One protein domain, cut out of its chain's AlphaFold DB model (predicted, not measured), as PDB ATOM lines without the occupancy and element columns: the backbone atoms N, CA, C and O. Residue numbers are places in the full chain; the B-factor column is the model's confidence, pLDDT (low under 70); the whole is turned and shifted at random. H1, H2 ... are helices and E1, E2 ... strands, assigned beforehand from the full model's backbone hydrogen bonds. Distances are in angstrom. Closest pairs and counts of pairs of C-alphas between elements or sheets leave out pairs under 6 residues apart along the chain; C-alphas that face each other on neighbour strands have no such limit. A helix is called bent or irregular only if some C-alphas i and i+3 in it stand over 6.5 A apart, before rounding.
ATOM      1  N   ALA A  52     488.251 451.590 335.619       88.56
ATOM      2  CA  ALA A  52     486.942 452.190 335.854       88.56
ATOM      3  C   ALA A  52     485.877 451.601 334.915       88.56
ATOM      4  O   ALA A  52     486.198 451.235 333.784       88.56
ATOM      5  N   PRO A  53     484.596 451.547 335.317       88.94
ATOM      6  CA  PRO A  53     483.524 451.204 334.386       88.94
ATOM      7  C   PRO A  53     483.449 452.232 333.247       88.94
ATOM      8  O   PRO A  53     483.820 453.397 333.421       88.94
ATOM      9  N   LEU A  54     482.959 451.825 332.074       86.69
ATOM     10  CA  LEU A  54     482.731 452.758 330.966       86.69
ATOM     11  C   LEU A  54     481.635 453.757 331.344       86.69
ATOM     12  O   LEU A  54     480.604 453.389 331.916       86.69
ATOM     13  N   SER A  55     481.823 455.017 330.955       87.81
ATOM     14  CA  SER A  55     480.731 455.994 330.945       87.81
ATOM     15  C   SER A  55     479.629 455.569 329.971       87.81
ATOM     16  O   SER A  55     479.872 454.813 329.034       87.81
ATOM     17  N   TYR A  56     478.418 456.101 330.143       81.62
ATOM     18  CA  TYR A  56     477.278 455.768 329.280       81.62
ATOM     19  C   TYR A  56     477.574 455.971 327.782       81.62
ATOM     20  O   TYR A  56     477.273 455.110 326.960       81.62
ATOM     21  N   ASN A  57     478.248 457.070 327.428       82.94
ATOM     22  CA  ASN A  57     478.637 457.334 326.041       82.94
ATOM     23  C   ASN A  57     479.691 456.336 325.539       82.94
ATOM     24  O   ASN A  57     479.612 455.884 324.400       82.94
ATOM     25  N   GLN A  58     480.654 455.961 326.388       87.81
ATOM     26  CA  GLN A  58     481.651 454.946 326.039       87.81
ATOM     27  C   GLN A  58     481.016 453.563 325.870       87.81
ATOM     28  O   GLN A  58     481.432 452.839 324.979       87.81
ATOM     29  N   GLN A  59     480.000 453.199 326.662       84.69
ATOM     30  CA  GLN A  59     479.273 451.934 326.486       84.69
ATOM     31  C   GLN A  59     478.595 451.869 325.114       84.69
ATOM     32  O   GLN A  59     478.718 450.862 324.425       84.69
ATOM     33  N   GLY A  60     477.941 452.956 324.687       83.69
ATOM     34  CA  GLY A  60     477.349 453.042 323.350       83.69
ATOM     35  C   GLY A  60     478.388 452.868 322.238       83.69
ATOM     36  O   GLY A  60     478.189 452.058 321.336       83.69
ATOM     37  N   LEU A  61     479.525 453.564 322.337       80.69
ATOM     38  CA  LEU A  61     480.631 453.412 321.384       80.69
ATOM     39  C   LEU A  61     481.244 452.007 321.407       80.69
ATOM     40  O   LEU A  61     481.581 451.479 320.354       80.69
ATOM     41  N   TRP A  62     481.358 451.387 322.582       81.88
ATOM     42  CA  TRP A  62     481.863 450.025 322.728       81.88
ATOM     43  C   TRP A  62     480.946 449.015 322.033       81.88
ATOM     44  O   TRP A  62     481.427 448.220 321.235       81.88
ATOM     45  N   VAL A  63     479.625 449.099 322.238       82.19
ATOM     46  CA  VAL A  63     478.655 448.244 321.531       82.19
ATOM     47  C   VAL A  63     478.761 448.433 320.018       82.19
ATOM     48  O   VAL A  63     478.823 447.452 319.281       82.19
ATOM     49  N   LEU A  64     478.832 449.680 319.546       78.81
ATOM     50  CA  LEU A  64     478.979 449.967 318.117       78.81
ATOM     51  C   LEU A  64     480.289 449.405 317.557       78.81
ATOM     52  O   LEU A  64     480.278 448.804 316.490       78.81
ATOM     53  N   ASN A  65     481.399 449.522 318.287       77.12
ATOM     54  CA  ASN A  65     482.678 448.942 317.883       77.12
ATOM     55  C   ASN A  65     482.624 447.406 317.772       77.12
ATOM     56  O   ASN A  65     483.177 446.861 316.822       77.12
ATOM     57  N   GLN A  66     481.919 446.715 318.677       77.00
ATOM     58  CA  GLN A  66     481.738 445.257 318.592       77.00
ATOM     59  C   GLN A  66     480.867 444.829 317.398       77.00
ATOM     60  O   GLN A  66     481.072 443.753 316.842       77.00
ATOM     61  N   LEU A  67     479.906 445.662 316.987       75.56
ATOM     62  CA  LEU A  67     479.034 445.392 315.838       75.56
ATOM     63  C   LEU A  67     479.701 445.710 314.490       75.56
ATOM     64  O   LEU A  67     479.401 445.060 313.494       75.56
ATOM     65  N   MET A  68     480.603 446.694 314.458       68.38
ATOM     66  CA  MET A  68     481.191 447.262 313.237       68.38
ATOM     67  C   MET A  68     482.572 446.671 312.884       68.38
ATOM     68  O   MET A  68     483.401 447.379 312.327       68.38
ATOM     69  N   LEU A  69     482.831 445.403 313.238       60.84
ATOM     70  CA  LEU A  69     484.043 444.589 312.985       60.84
ATOM     71  C   LEU A  69     485.147 445.240 312.112       60.84
ATOM     72  O   LEU A  69     485.312 444.912 310.939       60.84
ATOM     73  N   GLY A  70     485.959 446.123 312.705       58.09
ATOM     74  CA  GLY A  70     487.152 446.692 312.061       58.09
ATOM     75  C   GLY A  70     486.941 447.959 311.223       58.09
ATOM     76  O   GLY A  70     487.893 448.436 310.607       58.09
ATOM     77  N   GLU A  71     485.746 448.552 311.202       64.50
ATOM     78  CA  GLU A  71     485.524 449.827 310.519       64.50
ATOM     79  C   GLU A  71     486.044 451.025 311.337       64.50
ATOM     80  O   GLU A  71     485.734 451.207 312.515       64.50
ATOM     81  N   SER A  72     486.806 451.905 310.683       64.94
ATOM     82  CA  SER A  72     487.455 453.091 311.280       64.94
ATOM     83  C   SER A  72     486.515 454.298 311.472       64.94
ATOM     84  O   SER A  72     486.952 455.446 311.420       64.94
ATOM     85  N   VAL A  73     485.210 454.072 311.668       67.56
ATOM     86  CA  VAL A  73     484.158 455.118 311.615       67.56
ATOM     87  C   VAL A  73     484.359 456.232 312.652       67.56
ATOM     88  O   VAL A  73     483.911 457.358 312.453       67.56
ATOM     89  N   TYR A  74     485.068 455.936 313.743       76.25
ATOM     90  CA  TYR A  74     485.311 456.874 314.843       76.25
ATOM     91  C   TYR A  74     486.738 457.426 314.896       76.25
ATOM     92  O   TYR A  74     487.086 458.106 315.861       76.25
ATOM     93  N   HIS A  75     487.569 457.165 313.885       83.81
ATOM     94  CA  HIS A  75     488.891 457.778 313.824       83.81
ATOM     95  C   HIS A  75     488.766 459.271 313.507       83.81
ATOM     96  O   HIS A  75     488.083 459.674 312.567       83.81
ATOM     97  N   THR A  76     489.482 460.097 314.265       87.81
ATOM     98  CA  THR A  76     489.616 461.544 314.039       87.81
ATOM     99  C   THR A  76     491.076 461.900 313.730       87.81
ATOM    100  O   THR A  76     491.744 462.558 314.531       87.81
ATOM    101  N   PRO A  77     491.619 461.449 312.580       90.00
ATOM    102  CA  PRO A  77     493.008 461.704 312.214       90.00
ATOM    103  C   PRO A  77     493.245 463.200 311.981       90.00
ATOM    104  O   PRO A  77     492.410 463.901 311.412       90.00
ATOM    105  N   THR A  78     494.411 463.688 312.398       92.19
ATOM    106  CA  THR A  78     494.873 465.059 312.145       92.19
ATOM    107  C   THR A  78     496.327 465.015 311.698       92.19
ATOM    108  O   THR A  78     497.114 464.236 312.230       92.19
ATOM    109  N   ALA A  79     496.691 465.862 310.737       93.38
ATOM    110  CA  ALA A  79     498.062 466.024 310.270       93.38
ATOM    111  C   ALA A  79     498.474 467.498 310.353       93.38
ATOM    112  O   ALA A  79     497.656 468.391 310.125       93.38
ATOM    113  N   ALA A  80     499.745 467.747 310.662       93.12
ATOM    114  CA  ALA A  80     500.328 469.081 310.697       93.12
ATOM    115  C   ALA A  80     501.632 469.094 309.898       93.12
ATOM    116  O   ALA A  80     502.427 468.159 309.983       93.12
ATOM    117  N   ARG A  81     501.857 470.170 309.137       94.00
ATOM    118  CA  ARG A  81     503.124 470.412 308.444       94.00
ATOM    119  C   ARG A  81     504.007 471.299 309.304       94.00
ATOM    120  O   ARG A  81     503.579 472.368 309.731       94.00
ATOM    121  N   LEU A  82     505.238 470.858 309.518       94.31
ATOM    122  CA  LEU A  82     506.278 471.633 310.180       94.31
ATOM    123  C   LEU A  82     507.328 472.013 309.138       94.31
ATOM    124  O   LEU A  82     507.723 471.173 308.331       94.31
ATOM    125  N   THR A  83     507.777 473.263 309.164       94.56
ATOM    126  CA  THR A  83     508.817 473.769 308.263       94.56
ATOM    127  C   THR A  83     510.017 474.194 309.093       94.56
ATOM    128  O   THR A  83     509.863 474.925 310.070       94.56
ATOM    129  N   GLY A  84     511.207 473.750 308.694       94.69
ATOM    130  CA  GLY A  84     512.459 474.028 309.391       94.69
ATOM    131  C   GLY A  84     513.092 472.773 309.984       94.69
ATOM    132  O   GLY A  84     512.759 471.648 309.617       94.69
ATOM    133  N   THR A  85     514.040 472.975 310.893       95.00
ATOM    134  CA  THR A  85     514.750 471.885 311.564       95.00
ATOM    135  C   THR A  85     513.887 471.297 312.679       95.00
ATOM    136  O   THR A  85     513.408 472.007 313.563       95.00
ATOM    137  N   LEU A  86     513.684 469.978 312.648       94.56
ATOM    138  CA  LEU A  86     512.920 469.253 313.660       94.56
ATOM    139  C   LEU A  86     513.853 468.348 314.465       94.56
ATOM    140  O   LEU A  86     514.473 467.439 313.919       94.56
ATOM    141  N   ASN A  87     513.913 468.554 315.780       96.44
ATOM    142  CA  ASN A  87     514.555 467.601 316.679       96.44
ATOM    143  C   ASN A  87     513.579 466.451 316.980       96.44
ATOM    144  O   ASN A  87     512.690 466.576 317.828       96.44
ATOM    145  N   VAL A  88     513.743 465.336 316.266       94.75
ATOM    146  CA  VAL A  88     512.858 464.163 316.355       94.75
ATOM    147  C   VAL A  88     512.871 463.541 317.755       94.75
ATOM    148  O   VAL A  88     511.815 463.160 318.262       94.75
ATOM    149  N   ASP A  89     514.025 463.487 318.419       95.50
ATOM    150  CA  ASP A  89     514.135 462.901 319.760       95.50
ATOM    151  C   ASP A  89     513.422 463.747 320.817       95.50
ATOM    152  O   ASP A  89     512.757 463.212 321.708       95.50
ATOM    153  N   ALA A  90     513.518 465.075 320.708       96.25
ATOM    154  CA  ALA A  90     512.781 465.988 321.574       96.25
ATOM    155  C   ALA A  90     511.265 465.844 321.371       96.25
ATOM    156  O   ALA A  90     510.525 465.774 322.354       96.25
ATOM    157  N   LEU A  91     510.806 465.727 320.118       95.81
ATOM    158  CA  LEU A  91     509.393 465.501 319.810       95.81
ATOM    159  C   LEU A  91     508.891 464.170 320.390       95.81
ATOM    160  O   LEU A  91     507.850 464.150 321.043       95.81
ATOM    161  N   LYS A  92     509.649 463.076 320.226       95.88
ATOM    162  CA  LYS A  92     509.312 461.764 320.807       95.88
ATOM    163  C   LYS A  92     509.175 461.834 322.329       95.88
ATOM    164  O   LYS A  92     508.186 461.349 322.873       95.88
ATOM    165  N   LYS A  93     510.112 462.494 323.021       96.19
ATOM    166  CA  LYS A  93     510.049 462.688 324.485       96.19
ATOM    167  C   LYS A  93     508.850 463.533 324.912       96.19
ATOM    168  O   LYS A  93     508.204 463.214 325.910       96.19
ATOM    169  N   ALA A  94     508.540 464.593 324.167       96.56
ATOM    170  CA  ALA A  94     507.386 465.441 324.445       96.56
ATOM    171  C   ALA A  94     506.067 464.668 324.286       96.56
ATOM    172  O   ALA A  94     505.205 464.744 325.159       96.56
ATOM    173  N   LEU A  95     505.930 463.876 323.218       96.19
ATOM    174  CA  LEU A  95     504.753 463.037 322.983       96.19
ATOM    175  C   LEU A  95     504.620 461.927 324.035       96.19
ATOM    176  O   LEU A  95     503.533 461.753 324.576       96.19
ATOM    177  N   GLN A  96     505.715 461.259 324.413       96.62
ATOM    178  CA  GLN A  96     505.703 460.302 325.527       96.62
ATOM    179  C   GLN A  96     505.244 460.966 326.833       96.62
ATOM    180  O   GLN A  96     504.370 460.445 327.513       96.62
ATOM    181  N   SER A  97     505.743 462.168 327.139       95.31
ATOM    182  CA  SER A  97     505.332 462.909 328.341       95.31
ATOM    183  C   SER A  97     503.836 463.258 328.332       95.31
ATOM    184  O   SER A  97     503.207 463.338 329.387       95.31
ATOM    185  N   LEU A  98     503.242 463.477 327.152       95.06
ATOM    186  CA  LEU A  98     501.794 463.647 327.017       95.06
ATOM    187  C   LEU A  98     501.044 462.341 327.296       95.06
ATOM    188  O   LEU A  98     500.051 462.387 328.019       95.06
ATOM    189  N   VAL A  99     501.517 461.215 326.760       94.75
ATOM    190  CA  VAL A  99     500.943 459.882 327.011       94.75
ATOM    191  C   VAL A  99     501.001 459.542 328.502       94.75
ATOM    192  O   VAL A  99     499.979 459.202 329.092       94.75
ATOM    193  N   ASP A 100     502.146 459.746 329.153       92.56
ATOM    194  CA  ASP A 100     502.321 459.476 330.586       92.56
ATOM    195  C   ASP A 100     501.373 460.332 331.438       92.56
ATOM    196  O   ASP A 100     500.710 459.837 332.353       92.56
ATOM    197  N   ARG A 101     501.240 461.620 331.091       92.12
ATOM    198  CA  ARG A 101     500.384 462.577 331.805       92.12
ATOM    199  C   ARG A 101     498.888 462.291 331.658       92.12
ATOM    200  O   ARG A 101     498.130 462.642 332.561       92.12
ATOM    201  N   HIS A 102     498.453 461.723 330.533       93.19
ATOM    202  CA  HIS A 102     497.034 461.586 330.196       93.19
ATOM    203  C   HIS A 102     496.581 460.130 330.178       93.19
ATOM    204  O   HIS A 102     496.765 459.413 329.201       93.19
ATOM    205  N   ASP A 103     495.861 459.748 331.223       92.44
ATOM    206  CA  ASP A 103     495.213 458.443 331.394       92.44
ATOM    207  C   ASP A 103     494.404 457.975 330.168       92.44
ATOM    208  O   ASP A 103     494.459 456.804 329.789       92.44
ATOM    209  N   ALA A 104     493.702 458.892 329.496       90.69
ATOM    210  CA  ALA A 104     492.914 458.581 328.302       90.69
ATOM    211  C   ALA A 104     493.760 458.052 327.128       90.69
ATOM    212  O   ALA A 104     493.265 457.238 326.357       90.69
ATOM    213  N   LEU A 105     495.025 458.476 327.006       92.62
ATOM    214  CA  LEU A 105     495.952 458.011 325.961       92.62
ATOM    215  C   LEU A 105     496.571 456.643 326.278       92.62
ATOM    216  O   LEU A 105     497.273 456.079 325.447       92.62
ATOM    217  N   ARG A 106     496.331 456.128 327.485       93.81
ATOM    218  CA  ARG A 106     496.843 454.847 327.980       93.81
ATOM    219  C   ARG A 106     495.725 453.877 328.368       93.81
ATOM    220  O   ARG A 106     495.970 452.881 329.046       93.81
ATOM    221  N   THR A 107     494.486 454.198 328.003       92.81
ATOM    222  CA  THR A 107     493.307 453.409 328.357       92.81
ATOM    223  C   THR A 107     492.981 452.417 327.251       92.81
ATOM    224  O   THR A 107     492.731 452.814 326.117       92.81
ATOM    225  N   VAL A 108     492.880 451.144 327.623       92.12
ATOM    226  CA  VAL A 108     492.310 450.075 326.795       92.12
ATOM    227  C   VAL A 108     490.978 449.606 327.381       92.12
ATOM    228  O   VAL A 108     490.692 449.804 328.566       92.12
ATOM    229  N   PHE A 109     490.149 448.970 326.561       89.00
ATOM    230  CA  PHE A 109     488.819 448.498 326.934       89.00
ATOM    231  C   PHE A 109     488.801 446.972 326.973       89.00
ATOM    232  O   PHE A 109     488.970 446.308 325.954       89.00
ATOM    233  N   LYS A 110     488.580 446.405 328.160       88.88
ATOM    234  CA  LYS A 110     488.573 444.951 328.387       88.88
ATOM    235  C   LYS A 110     487.262 444.509 329.016       88.88
ATOM    236  O   LYS A 110     486.588 445.300 329.664       88.88
ATOM    237  N   ILE A 111     486.925 443.232 328.866       86.12
ATOM    238  CA  ILE A 111     485.889 442.601 329.686       86.12
ATOM    239  C   ILE A 111     486.542 442.109 330.978       86.12
ATOM    240  O   ILE A 111     487.461 441.295 330.935       86.12
ATOM    241  N   VAL A 112     486.068 442.604 332.119       85.38
ATOM    242  CA  VAL A 112     486.471 442.160 333.461       85.38
ATOM    243  C   VAL A 112     485.198 441.752 334.189       85.38
ATOM    244  O   VAL A 112     484.234 442.515 334.198       85.38
ATOM    245  N   ASP A 113     485.154 440.527 334.713       87.69
ATOM    246  CA  ASP A 113     483.979 439.954 335.390       87.69
ATOM    247  C   ASP A 113     482.670 440.078 334.581       87.69
ATOM    248  O   ASP A 113     481.592 440.336 335.113       87.69
ATOM    249  N   GLY A 114     482.767 439.923 333.256       83.44
ATOM    250  CA  GLY A 114     481.624 439.997 332.340       83.44
ATOM    251  C   GLY A 114     481.159 441.415 331.986       83.44
ATOM    252  O   GLY A 114     480.197 441.553 331.233       83.44
ATOM    253  N   ALA A 115     481.836 442.466 332.464       85.50
ATOM    254  CA  ALA A 115     481.494 443.856 332.171       85.50
ATOM    255  C   ALA A 115     482.622 444.589 331.417       85.50
ATOM    256  O   ALA A 115     483.801 444.450 331.772       85.50
ATOM    257  N   PRO A 116     482.299 445.421 330.405       87.06
ATOM    258  CA  PRO A 116     483.295 446.271 329.772       87.06
ATOM    259  C   PRO A 116     483.850 447.266 330.795       87.06
ATOM    260  O   PRO A 116     483.111 447.932 331.525       87.06
ATOM    261  N   THR A 117     485.173 447.365 330.829       88.62
ATOM    262  CA  THR A 117     485.944 448.113 331.819       88.62
ATOM    263  C   THR A 117     487.103 448.834 331.133       88.62
ATOM    264  O   THR A 117     487.794 448.266 330.288       88.62
ATOM    265  N   GLN A 118     487.313 450.094 331.504       93.12
ATOM    266  CA  GLN A 118     488.491 450.879 331.148       93.12
ATOM    267  C   GLN A 118     489.656 450.408 332.010       93.12
ATOM    268  O   GLN A 118     489.528 450.366 333.235       93.12
ATOM    269  N   VAL A 119     490.779 450.076 331.387       92.94
ATOM    270  CA  VAL A 119     492.007 449.657 332.064       92.94
ATOM    271  C   VAL A 119     493.126 450.578 331.619       92.94
ATOM    272  O   VAL A 119     493.402 450.686 330.427       92.94
ATOM    273  N   ILE A 120     493.763 451.240 332.578       93.62
ATOM    274  CA  ILE A 120     494.888 452.129 332.308       93.62
ATOM    275  C   ILE A 120     496.174 451.314 332.346       93.62
ATOM    276  O   ILE A 120     496.422 450.582 333.307       93.62
ATOM    277  N   GLN A 121     496.985 451.439 331.303       92.12
ATOM    278  CA  GLN A 121     498.262 450.752 331.175       92.12
ATOM    279  C   GLN A 121     499.429 451.740 331.240       92.12
ATOM    280  O   GLN A 121     499.264 452.949 331.086       92.12
ATOM    281  N   ASP A 122     500.625 451.223 331.482       91.25
ATOM    282  CA  ASP A 122     501.844 451.964 331.184       91.25
ATOM    283  C   ASP A 122     502.210 451.655 329.733       91.25
ATOM    284  O   ASP A 122     502.301 450.489 329.347       91.25
ATOM    285  N   VAL A 123     502.361 452.698 328.917       91.69
ATOM    286  CA  VAL A 123     502.555 452.569 327.470       91.69
ATOM    287  C   VAL A 123     503.823 453.298 327.075       91.69
ATOM    288  O   VAL A 123     503.988 454.485 327.359       91.69
ATOM    289  N   LYS A 124     504.708 452.598 326.368       93.62
ATOM    290  CA  LYS A 124     505.822 453.221 325.662       93.62
ATOM    291  C   LYS A 124     505.374 453.516 324.236       93.62
ATOM    292  O   LYS A 124     505.070 452.599 323.483       93.62
ATOM    293  N   LEU A 125     505.321 454.793 323.882       92.50
ATOM    294  CA  LEU A 125     504.882 455.251 322.577       92.50
ATOM    295  C   LEU A 125     505.956 454.958 321.523       92.50
ATOM    296  O   LEU A 125     507.064 455.501 321.570       92.50
ATOM    297  N   GLU A 126     505.603 454.139 320.538       91.06
ATOM    298  CA  GLU A 126     506.419 453.912 319.351       91.06
ATOM    299  C   GLU A 126     505.935 454.808 318.211       91.06
ATOM    300  O   GLU A 126     504.794 454.720 317.767       91.06
ATOM    301  N   ILE A 127     506.810 455.703 317.742       90.75
ATOM    302  CA  ILE A 127     506.509 456.614 316.632       90.75
ATOM    303  C   ILE A 127     507.381 456.223 315.438       90.75
ATOM    304  O   ILE A 127     508.597 456.475 315.489       90.75
ATOM    305  N   PRO A 128     506.802 455.624 314.380       91.62
ATOM    306  CA  PRO A 128     507.544 455.306 313.172       91.62
ATOM    307  C   PRO A 128     508.010 456.597 312.495       91.62
ATOM    308  O   PRO A 128     507.268 457.573 312.390       91.62
ATOM    309  N   LEU A 129     509.263 456.598 312.046       93.69
ATOM    310  CA  LEU A 129     509.833 457.677 311.248       93.69
ATOM    311  C   LEU A 129     509.991 457.167 309.821       93.69
ATOM    312  O   LEU A 129     510.718 456.202 309.593       93.69
ATOM    313  N   VAL A 130     509.316 457.818 308.879       94.44
ATOM    314  CA  VAL A 130     509.453 457.527 307.453       94.44
ATOM    315  C   VAL A 130     510.246 458.657 306.815       94.44
ATOM    316  O   VAL A 130     509.794 459.801 306.791       94.44
ATOM    317  N   ASP A 131     511.439 458.334 306.326       94.56
ATOM    318  CA  ASP A 131     512.285 459.280 305.610       94.56
ATOM    319  C   ASP A 131     511.958 459.245 304.113       94.56
ATOM    320  O   ASP A 131     512.300 458.298 303.409       94.56
ATOM    321  N   LEU A 132     511.277 460.286 303.629       96.38
ATOM    322  CA  LEU A 132     510.926 460.438 302.214       96.38
ATOM    323  C   LEU A 132     512.025 461.143 301.405       96.38
ATOM    324  O   LEU A 132     511.884 461.308 300.195       96.38
ATOM    325  N   THR A 133     513.129 461.566 302.033       94.69
ATOM    326  CA  THR A 133     514.221 462.254 301.326       94.69
ATOM    327  C   THR A 133     514.978 461.341 300.362       94.69
ATOM    328  O   THR A 133     515.616 461.829 299.431       94.69
ATOM    329  N   ILE A 134     514.830 460.026 300.522       94.50
ATOM    330  CA  ILE A 134     515.372 459.009 299.615       94.50
ATOM    331  C   ILE A 134     514.668 458.973 298.246       94.50
ATOM    332  O   ILE A 134     515.163 458.321 297.331       94.50
ATOM    333  N   MET A 135     513.525 459.653 298.100       96.00
ATOM    334  CA  MET A 135     512.735 459.716 296.865       96.00
ATOM    335  C   MET A 135     512.907 461.066 296.139       96.00
ATOM    336  O   MET A 135     513.296 462.056 296.783       96.00
ATOM    337  N   PRO A 136     512.589 461.138 294.829       97.50
ATOM    338  CA  PRO A 136     512.521 462.394 294.078       97.50
ATOM    339  C   PRO A 136     511.601 463.415 294.752       97.50
ATOM    340  O   PRO A 136     510.553 463.053 295.284       97.50
ATOM    341  N   GLU A 137     512.006 464.689 294.779       95.50
ATOM    342  CA  GLU A 137     511.316 465.752 295.529       95.50
ATOM    343  C   GLU A 137     509.852 465.935 295.108       95.50
ATOM    344  O   GLU A 137     508.980 466.119 295.960       95.50
ATOM    345  N   ASP A 138     509.584 465.819 293.812       96.69
ATOM    346  CA  ASP A 138     508.267 465.919 293.191       96.69
ATOM    347  C   ASP A 138     507.316 464.772 293.572       96.69
ATOM    348  O   ASP A 138     506.097 464.943 293.525       96.69
ATOM    349  N   GLU A 139     507.842 463.638 294.041       96.75
ATOM    350  CA  GLU A 139     507.047 462.483 294.479       96.75
ATOM    351  C   GLU A 139     506.747 462.482 295.991       96.75
ATOM    352  O   GLU A 139     505.769 461.871 296.437       96.75
ATOM    353  N   ARG A 140     507.547 463.187 296.807       96.38
ATOM    354  CA  ARG A 140     507.497 463.092 298.285       96.38
ATOM    355  C   ARG A 140     506.151 463.487 298.871       96.38
ATOM    356  O   ARG A 140     505.657 462.834 299.785       96.38
ATOM    357  N   GLU A 141     505.561 464.566 298.367       95.56
ATOM    358  CA  GLU A 141     504.283 465.073 298.876       95.56
ATOM    359  C   GLU A 141     503.141 464.088 298.589       95.56
ATOM    360  O   GLU A 141     502.306 463.820 299.456       95.56
ATOM    361  N   ALA A 142     503.128 463.505 297.388       96.75
ATOM    362  CA  ALA A 142     502.132 462.511 297.008       96.75
ATOM    363  C   ALA A 142     502.246 461.256 297.886       96.75
ATOM    364  O   ALA A 142     501.230 460.744 298.366       96.75
ATOM    365  N   GLU A 143     503.474 460.813 298.157       97.12
ATOM    366  CA  GLU A 143     503.728 459.659 299.014       97.12
ATOM    367  C   GLU A 143     503.372 459.933 300.483       97.12
ATOM    368  O   GLU A 143     502.697 459.118 301.116       97.12
ATOM    369  N   ALA A 144     503.704 461.115 301.014       96.12
ATOM    370  CA  ALA A 144     503.295 461.526 302.357       96.12
ATOM    371  C   ALA A 144     501.765 461.482 302.519       96.12
ATOM    372  O   ALA A 144     501.249 460.922 303.490       96.12
ATOM    373  N   LEU A 145     501.017 462.009 301.544       95.94
ATOM    374  CA  LEU A 145     499.552 461.962 301.550       95.94
ATOM    375  C   LEU A 145     499.009 460.534 301.429       95.94
ATOM    376  O   LEU A 145     497.982 460.220 302.038       95.94
ATOM    377  N   ARG A 146     499.670 459.662 300.659       96.38
ATOM    378  CA  ARG A 146     499.300 458.245 300.547       96.38
ATOM    379  C   ARG A 146     499.436 457.540 301.895       96.38
ATOM    380  O   ARG A 146     498.485 456.881 302.320       96.38
ATOM    381  N   ILE A 147     500.565 457.731 302.579       95.50
ATOM    382  CA  ILE A 147     500.827 457.171 303.912       95.50
ATOM    383  C   ILE A 147     499.801 457.693 304.923       95.50
ATOM    384  O   ILE A 147     499.162 456.898 305.608       95.50
ATOM    385  N   LEU A 148     499.553 459.008 304.962       94.19
ATOM    386  CA  LEU A 148     498.566 459.604 305.873       94.19
ATOM    387  C   LEU A 148     497.158 459.026 305.675       94.19
ATOM    388  O   LEU A 148     496.468 458.730 306.647       94.19
ATOM    389  N   ARG A 149     496.721 458.840 304.422       93.19
ATOM    390  CA  ARG A 149     495.407 458.250 304.109       93.19
ATOM    391  C   ARG A 149     495.313 456.784 304.512       93.19
ATOM    392  O   ARG A 149     494.228 456.340 304.888       93.19
ATOM    393  N   TYR A 150     496.413 456.045 304.389       92.69
ATOM    394  CA  TYR A 150     496.484 454.655 304.815       92.69
ATOM    395  C   TYR A 150     496.364 454.551 306.340       92.69
ATOM    396  O   TYR A 150     495.449 453.891 306.826       92.69
ATOM    397  N   GLU A 151     497.200 455.277 307.086       90.94
ATOM    398  CA  GLU A 151     497.185 455.257 308.557       90.94
ATOM    399  C   GLU A 151     495.854 455.765 309.131       90.94
ATOM    400  O   GLU A 151     495.312 455.173 310.057       90.94
ATOM    401  N   ALA A 152     495.247 456.793 308.526       90.19
ATOM    402  CA  ALA A 152     493.935 457.308 308.929       90.19
ATOM    403  C   ALA A 152     492.811 456.249 308.928       90.19
ATOM    404  O   ALA A 152     491.840 456.375 309.677       90.19
ATOM    405  N   ARG A 153     492.920 455.227 308.071       88.38
ATOM    406  CA  ARG A 153     491.920 454.158 307.894       88.38
ATOM    407  C   ARG A 153     492.356 452.828 308.495       88.38
ATOM    408  O   ARG A 153     491.623 451.847 308.379       88.38
ATOM    409  N   ARG A 154     493.560 452.767 309.058       87.31
ATOM    410  CA  ARG A 154     494.098 451.546 309.640       87.31
ATOM    411  C   ARG A 154     493.311 451.236 310.915       87.31
ATOM    412  O   ARG A 154     493.341 452.069 311.815       87.31
TER     413      ARG A 154
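What this domain is: This is residues 52 to 154 of the 161 residues of the protein "Condensation domain-containing protein" of Acidobacteria bacterium (UniProt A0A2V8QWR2). This is an open, elongated frame: the two-stranded hairpin E1 E2 makes one end, with H1 near it, while H2 and H4 lie along the two long sides, apart from each other. Two long links, residues 68 to 87 and 121 to 136, span the loose space between these parts, and residues 80 to 87 stand free. The printed part has 103 residues, with four named helices and two named strands in the order H1, H2, H3, E1, E2, H4; the sheet, in the order E1, E2, is antiparallel, and the class is mixed, helices and strands. The whole is loose, with a radius of gyration of the C-alphas of 17.8 A and spans of 54 by 30 by 18 A.

Where its parts are: H1 holds residues 56 to 67 and is 17.1 A long, beginning at C-alpha 56 at (477.278, 455.768, 329.280). H2 holds residues 88 to 101, 19.9 A long, beginning at C-alpha 88 at (512.858, 464.163, 316.355). H3 follows at residues 103 to 106, 5.2 A long. E1, residues 107 to 112, measures 14.1 A, and E2, residues 115 to 120, measures 15.7 A. H4, residues 137 to 152, is 23.5 A long and ends at C-alpha 152 at (493.935, 457.308, 308.929); it is irregular, but only just, with C-alphas 138 and 141 7.0 A apart.

How they stand to each other: E1 and E2 form an antiparallel hairpin at 145 degrees between their directions, with N 110 and O 117 at 2.9 A and N 119 and O 108 at 2.8 A, within hydrogen-bond range. Residues 52 to 53 form a short antiparallel pairing with residues 117 to 118 of E2. The closest C-alphas of H1 and E2 are those of Gln 59 and Pro 116, 7.7 A apart. H1 and E1 are only just apart, at 8.3 A. The closest C-alphas of H3 and E2 are those of Arg 106 and Ile 120, 5.5 A apart. H2, with residues 99 to 100 alone, touches H3 only at the corner, and only just, with 3 pairs of C-alphas within 8 A; the closest are those of Val 99 and Leu 105, 5.4 A apart. H4 touches no helix, and it is apart from E1. Every O i to N i+4 pair is within hydrogen-bond range in H1 and H2, 10 of 12 are in H4, and H3 is too short for such a pair.

The domain as a whole: The two C-alphas farthest apart are those of Asp 113 and Asp 138, at 55.2 A. The printed part has no cut. The links H1 to H2, 20 residues, and E2 to H4, 16 residues, are long; the others are tight. The mean pLDDT of the printed part is 89.6, and residues 68 to 73 are under 70.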